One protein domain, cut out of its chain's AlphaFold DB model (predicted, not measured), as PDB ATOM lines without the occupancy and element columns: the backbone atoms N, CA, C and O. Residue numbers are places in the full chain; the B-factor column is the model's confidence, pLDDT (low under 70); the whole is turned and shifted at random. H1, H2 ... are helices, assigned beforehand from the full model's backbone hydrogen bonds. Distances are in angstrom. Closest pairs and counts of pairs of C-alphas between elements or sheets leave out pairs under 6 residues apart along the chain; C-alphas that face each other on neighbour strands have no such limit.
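What this domain is: This is residues 26 to 74 of the 435 residues of an uncharacterized protein of Aspergillus sclerotialis (UniProt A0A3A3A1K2). One long, straight helix, H1, makes the longest axis, and after its last residue, Arg 54, a loop of residues 55 to 64 turns back into a short helix, H2, like the hook on a pole. Residues 26 to 48 of H1 stick out free from the hooked end. The printed part has 49 residues with two named helices, H1 then H2, and no named strand; the class is all helix. It is extended, with a radius of gyration of the C-alphas of 15.1 A and spans of 44 by 21 by 17 A.

Where its parts are: Find C-alpha 26 at (-64.150, 20.900, -38.395); from there H1, residues 26 to 54, runs 41.6 A to C-alpha 54 at (-37.513, 52.794, -41.149). H2, residues 65 to 73, ends at C-alpha 73, at (-48.496, 60.961, -46.800).

How they stand to each other: H1 and H2 are apart, with no C-alpha of the one within 8 A of the other. Look along both backbones: in H1 and H2 every O i to N i+4 pair is within hydrogen-bond range.

The domain as a whole: The C-alphas of His 26 and Asn 56 are the two farthest apart, at 44.5 A. The printed part has no cut, and the link from H1 to H2 is short, 10 residues. Look at residues 54 to 64 for pLDDT under 70; the mean of the printed part is 79.7.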
ATOM      1  N   HIS A  26     -65.317  20.752 -37.524       82.31
ATOM      2  CA  HIS A  26     -64.150  20.900 -38.395       82.31
ATOM      3  C   HIS A  26     -64.217  22.167 -39.257       82.31
ATOM      4  O   HIS A  26     -63.230  22.895 -39.319       82.31
ATOM      5  N   VAL A  27     -65.368  22.489 -39.862       86.94
ATOM      6  CA  VAL A  27     -65.546  23.744 -40.617       86.94
ATOM      7  C   VAL A  27     -65.331  24.969 -39.722       86.94
ATOM      8  O   VAL A  27     -64.608  25.880 -40.117       86.94
ATOM      9  N   PHE A  28     -65.870  24.981 -38.497       87.44
ATOM     10  CA  PHE A  28     -65.660  26.084 -37.555       87.44
ATOM     11  C   PHE A  28     -64.184  26.242 -37.158       87.44
ATOM     12  O   PHE A  28     -63.657  27.354 -37.191       87.44
ATOM     13  N   VAL A  29     -63.488  25.142 -36.850       88.44
ATOM     14  CA  VAL A  29     -62.051  25.153 -36.521       88.44
ATOM     15  C   VAL A  29     -61.208  25.637 -37.705       88.44
ATOM     16  O   VAL A  29     -60.302  26.448 -37.515       88.44
ATOM     17  N   ILE A  30     -61.526  25.209 -38.932       90.06
ATOM     18  CA  ILE A  30     -60.847  25.673 -40.150       90.06
ATOM     19  C   ILE A  30     -61.085  27.177 -40.357       90.06
ATOM     20  O   ILE A  30     -60.125  27.907 -40.598       90.06
ATOM     21  N   CYS A  31     -62.317  27.672 -40.200       91.62
ATOM     22  CA  CYS A  31     -62.621  29.105 -40.282       91.62
ATOM     23  C   CYS A  31     -61.917  29.934 -39.192       91.62
ATOM     24  O   CYS A  31     -61.395  31.008 -39.481       91.62
ATOM     25  N   ALA A  32     -61.849  29.446 -37.952       91.00
ATOM     26  CA  ALA A  32     -61.117  30.124 -36.884       91.00
ATOM     27  C   ALA A  32     -59.609  30.189 -37.191       91.00
ATOM     28  O   ALA A  32     -58.990  31.248 -37.064       91.00
ATOM     29  N   ALA A  33     -59.025  29.084 -37.667       92.56
ATOM     30  CA  ALA A  33     -57.619  29.021 -38.055       92.56
ATOM     31  C   ALA A  33     -57.293  29.946 -39.241       92.56
ATOM     32  O   ALA A  33     -56.275  30.637 -39.205       92.56
ATOM     33  N   THR A  34     -58.148  30.025 -40.269       95.06
ATOM     34  CA  THR A  34     -57.921  30.931 -41.411       95.06
ATOM     35  C   THR A  34     -58.025  32.400 -41.007       95.06
ATOM     36  O   THR A  34     -57.200  33.201 -41.451       95.06
ATOM     37  N   ILE A  35     -58.948  32.761 -40.106       95.38
ATOM     38  CA  ILE A  35     -59.031  34.118 -39.544       95.38
ATOM     39  C   ILE A  35     -57.739  34.456 -38.786       95.38
ATOM     40  O   ILE A  35     -57.115  35.474 -39.085       95.38
ATOM     41  N   ILE A  36     -57.274  33.590 -37.881       95.06
ATOM     42  CA  ILE A  36     -56.035  33.818 -37.115       95.06
ATOM     43  C   ILE A  36     -54.818  33.935 -38.049       95.06
ATOM     44  O   ILE A  36     -54.038  34.879 -37.919       95.06
ATOM     45  N   CYS A  37     -54.674  33.042 -39.032       95.38
ATOM     46  CA  CYS A  37     -53.595  33.103 -40.024       95.38
ATOM     47  C   CYS A  37     -53.656  34.364 -40.903       95.38
ATOM     48  O   CYS A  37     -52.615  34.934 -41.230       95.38
ATOM     49  N   SER A  38     -54.849  34.846 -41.262       95.25
ATOM     50  CA  SER A  38     -54.982  36.103 -42.011       95.25
ATOM     51  C   SER A  38     -54.596  37.319 -41.162       95.25
ATOM     52  O   SER A  38     -53.861  38.180 -41.640       95.25
ATOM     53  N   LEU A  39     -54.989  37.361 -39.883       95.31
ATOM     54  CA  LEU A  39     -54.608  38.427 -38.953       95.31
ATOM     55  C   LEU A  39     -53.099  38.451 -38.684       95.31
ATOM     56  O   LEU A  39     -52.499  39.528 -38.694       95.31
ATOM     57  N   THR A  40     -52.454  37.293 -38.498       94.31
ATOM     58  CA  THR A  40     -50.992  37.237 -38.322       94.31
ATOM     59  C   THR A  40     -50.249  37.626 -39.599       94.31
ATOM     60  O   THR A  40     -49.246  38.335 -39.509       94.31
ATOM     61  N   PHE A  41     -50.755  37.271 -40.785       95.69
ATOM     62  CA  PHE A  41     -50.192  37.711 -42.065       95.69
ATOM     63  C   PHE A  41     -50.350  39.228 -42.287       95.69
ATOM     64  O   PHE A  41     -49.404  39.896 -42.712       95.69
ATOM     65  N   ILE A  42     -51.504  39.807 -41.936       94.06
ATOM     66  CA  ILE A  42     -51.737  41.263 -41.964       94.06
ATOM     67  C   ILE A  42     -50.803  41.980 -40.976       94.06
ATOM     68  O   ILE A  42     -50.195  42.991 -41.326       94.06
ATOM     69  N   ALA A  43     -50.613  41.440 -39.770       91.50
ATOM     70  CA  ALA A  43     -49.667  41.989 -38.803       91.50
ATOM     71  C   ALA A  43     -48.215  41.901 -39.309       91.50
ATOM     72  O   ALA A  43     -47.498  42.901 -39.273       91.50
ATOM     73  N   MET A  44     -47.782  40.748 -39.832       91.62
ATOM     74  CA  MET A  44     -46.435  40.567 -40.392       91.62
ATOM     75  C   MET A  44     -46.172  41.520 -41.556       91.62
ATOM     76  O   MET A  44     -45.159  42.216 -41.559       91.62
ATOM     77  N   THR A  45     -47.096  41.619 -42.516       89.50
ATOM     78  CA  THR A  45     -46.967  42.568 -43.629       89.50
ATOM     79  C   THR A  45     -46.939  44.013 -43.129       89.50
ATOM     80  O   THR A  45     -46.061  44.766 -43.542       89.50
ATOM     81  N   PHE A  46     -47.785  44.401 -42.167       87.00
ATOM     82  CA  PHE A  46     -47.719  45.725 -41.534       87.00
ATOM     83  C   PHE A  46     -46.358  46.001 -40.872       87.00
ATOM     84  O   PHE A  46     -45.788  47.078 -41.071       87.00
ATOM     85  N   PHE A  47     -45.794  45.041 -40.130       86.75
ATOM     86  CA  PHE A  47     -44.461  45.175 -39.537       86.75
ATOM     87  C   PHE A  47     -43.359  45.266 -40.598       86.75
ATOM     88  O   PHE A  47     -42.494  46.128 -40.466       86.75
ATOM     89  N   VAL A  48     -43.416  44.469 -41.669       83.50
ATOM     90  CA  VAL A  48     -42.463  44.522 -42.792       83.50
ATOM     91  C   VAL A  48     -42.546  45.859 -43.537       83.50
ATOM     92  O   VAL A  48     -41.520  46.480 -43.801       83.50
ATOM     93  N   LEU A  49     -43.745  46.379 -43.808       78.50
ATOM     94  CA  LEU A  49     -43.916  47.722 -44.376       78.50
ATOM     95  C   LEU A  49     -43.360  48.795 -43.414       78.50
ATOM     96  O   LEU A  49     -42.702  49.746 -43.842       78.50
ATOM     97  N   ARG A  50     -43.541  48.626 -42.099       75.44
ATOM     98  CA  ARG A  50     -43.020  49.541 -41.072       75.44
ATOM     99  C   ARG A  50     -41.492  49.468 -40.911       75.44
ATOM    100  O   ARG A  50     -40.886  50.504 -40.632       75.44
ATOM    101  N   THR A  51     -40.849  48.314 -41.112       72.88
ATOM    102  CA  THR A  51     -39.378  48.179 -41.105       72.88
ATOM    103  C   THR A  51     -38.756  48.681 -42.404       72.88
ATOM    104  O   THR A  51     -37.868  49.530 -42.332       72.88
ATOM    105  N   LEU A  52     -39.284  48.294 -43.573       74.31
ATOM    106  CA  LEU A  52     -38.886  48.828 -44.888       74.31
ATOM    107  C   LEU A  52     -38.889  50.361 -44.901       74.31
ATOM    108  O   LEU A  52     -37.996  50.998 -45.462       74.31
ATOM    109  N   ARG A  53     -39.870  50.971 -44.227       70.62
ATOM    110  CA  ARG A  53     -39.952  52.424 -44.130       70.62
ATOM    111  C   ARG A  53     -38.971  53.049 -43.134       70.62
ATOM    112  O   ARG A  53     -38.464  54.132 -43.409       70.62
ATOM    113  N   ARG A  54     -38.635  52.379 -42.023       65.94
ATOM    114  CA  ARG A  54     -37.513  52.794 -41.149       65.94
ATOM    115  C   ARG A  54     -36.168  52.741 -41.887       65.94
ATOM    116  O   ARG A  54     -35.310  53.588 -41.645       65.94
ATOM    117  N   MET A  55     -36.031  51.787 -42.808       68.75
ATOM    118  CA  MET A  55     -34.868  51.570 -43.676       68.75
ATOM    119  C   MET A  55     -34.849  52.468 -44.930       68.75
ATOM    120  O   MET A  55     -33.988  52.299 -45.788       68.75
ATOM    121  N   ASN A  56     -35.770  53.438 -45.046       63.47
ATOM    122  CA  ASN A  56     -35.870  54.389 -46.162       63.47
ATOM    123  C   ASN A  56     -35.971  53.735 -47.564       63.47
ATOM    124  O   ASN A  56     -35.621  54.354 -48.572       63.47
ATOM    125  N   CYS A  57     -36.471  52.497 -47.663       59.59
ATOM    126  CA  CYS A  57     -36.584  51.795 -48.941       59.59
ATOM    127  C   CYS A  57     -37.575  52.510 -49.881       59.59
ATOM    128  O   CYS A  57     -38.742  52.724 -49.540       59.59
ATOM    129  N   ARG A  58     -37.127  52.862 -51.096       60.31
ATOM    130  CA  ARG A  58     -38.002  53.450 -52.127       60.31
ATOM    131  C   ARG A  58     -39.051  52.415 -52.577       60.31
ATOM    132  O   ARG A  58     -38.677  51.273 -52.844       60.31
ATOM    133  N   PRO A  59     -40.338  52.787 -52.723       65.19
ATOM    134  CA  PRO A  59     -41.396  51.851 -53.102       65.19
ATOM    135  C   PRO A  59     -41.297  51.470 -54.588       65.19
ATOM    136  O   PRO A  59     -41.960  52.059 -55.440       65.19
ATOM    137  N   LYS A  60     -40.452  50.482 -54.906       61.91
ATOM    138  CA  LYS A  60     -40.299  49.927 -56.264       61.91
ATOM    139  C   LYS A  60     -41.388  48.900 -56.618       61.91
ATOM    140  O   LYS A  60     -41.598  48.629 -57.794       61.91
ATOM    141  N   TYR A  61     -42.095  48.377 -55.611       63.12
ATOM    142  CA  TYR A  61     -43.059  47.272 -55.730       63.12
ATOM    143  C   TYR A  61     -44.483  47.616 -55.248       63.12
ATOM    144  O   TYR A  61     -45.278  46.710 -55.029       63.12
ATOM    145  N   LEU A  62     -44.825  48.900 -55.064       65.94
ATOM    146  CA  LEU A  62     -46.215  49.304 -54.801       65.94
ATOM    147  C   LEU A  62     -46.955  49.503 -56.138       65.94
ATOM    148  O   LEU A  62     -46.619  50.447 -56.860       65.94
ATOM    149  N   PRO A  63     -47.950  48.665 -56.487       63.44
ATOM    150  CA  PRO A  63     -48.763  48.888 -57.675       63.44
ATOM    151  C   PRO A  63     -49.737  50.054 -57.443       63.44
ATOM    152  O   PRO A  63     -50.504  50.058 -56.486       63.44
ATOM    153  N   GLY A  64     -49.741  51.033 -58.350       64.94
ATOM    154  CA  GLY A  64     -50.730  52.118 -58.379       64.94
ATOM    155  C   GLY A  64     -50.300  53.437 -57.718       64.94
ATOM    156  O   GLY A  64     -49.626  53.476 -56.688       64.94
ATOM    157  N   LYS A  65     -50.735  54.551 -58.327       71.31
ATOM    158  CA  LYS A  65     -50.399  55.928 -57.913       71.31
ATOM    159  C   LYS A  65     -50.917  56.251 -56.501       71.31
ATOM    160  O   LYS A  65     -50.146  56.701 -55.658       71.31
ATOM    161  N   TYR A  66     -52.162  55.874 -56.203       74.31
ATOM    162  CA  TYR A  66     -52.820  56.111 -54.910       74.31
ATOM    163  C   TYR A  66     -52.097  55.483 -53.708       74.31
ATOM    164  O   TYR A  66     -51.953  56.113 -52.661       74.31
ATOM    165  N   LEU A  67     -51.601  54.247 -53.850       72.50
ATOM    166  CA  LEU A  67     -50.837  53.566 -52.796       72.50
ATOM    167  C   LEU A  67     -49.486  54.249 -52.558       72.50
ATOM    168  O   LEU A  67     -49.044  54.358 -51.417       72.50
ATOM    169  N   LYS A  68     -48.862  54.768 -53.620       73.00
ATOM    170  CA  LYS A  68     -47.614  55.532 -53.546       73.00
ATOM    171  C   LYS A  68     -47.815  56.899 -52.872       73.00
ATOM    172  O   LYS A  68     -47.002  57.278 -52.036       73.00
ATOM    173  N   GLU A  69     -48.910  57.598 -53.158       76.19
ATOM    174  CA  GLU A  69     -49.286  58.850 -52.477       76.19
ATOM    175  C   GLU A  69     -49.571  58.622 -50.985       76.19
ATOM    176  O   GLU A  69     -48.950  59.265 -50.138       76.19
ATOM    177  N   LYS A  70     -50.414  57.635 -50.644       75.50
ATOM    178  CA  LYS A  70     -50.685  57.234 -49.250       75.50
ATOM    179  C   LYS A  70     -49.409  56.813 -48.507       75.50
ATOM    180  O   LYS A  70     -49.266  57.117 -47.325       75.50
ATOM    181  N   TRP A  71     -48.463  56.157 -49.187       73.44
ATOM    182  CA  TRP A  71     -47.166  55.763 -48.622       73.44
ATOM    183  C   TRP A  71     -46.288  56.960 -48.234       73.44
ATOM    184  O   TRP A  71     -45.645  56.927 -47.182       73.44
ATOM    185  N   TYR A  72     -46.277  58.023 -49.045       71.50
ATOM    186  CA  TYR A  72     -45.578  59.265 -48.708       71.50
ATOM    187  C   TYR A  72     -46.319  60.078 -47.632       71.50
ATOM    188  O   TYR A  72     -45.674  60.571 -46.712       71.50
ATOM    189  N   GLN A  73     -47.654  60.167 -47.711       77.00
ATOM    190  CA  GLN A  73     -48.496  60.961 -46.800       77.00
ATOM    191  C   GLN A  73     -48.630  60.381 -45.387       77.00
ATOM    192  O   GLN A  73     -48.781  61.137 -44.432       77.00
ATOM    193  N   TRP A  74     -48.595  59.055 -45.220       72.50
ATOM    194  CA  TRP A  74     -48.596  58.424 -43.895       72.50
ATOM    195  C   TRP A  74     -47.410  58.986 -43.089       72.50
ATOM    196  O   TRP A  74     -46.288  58.864 -43.566       72.50
TER     197      TRP A  74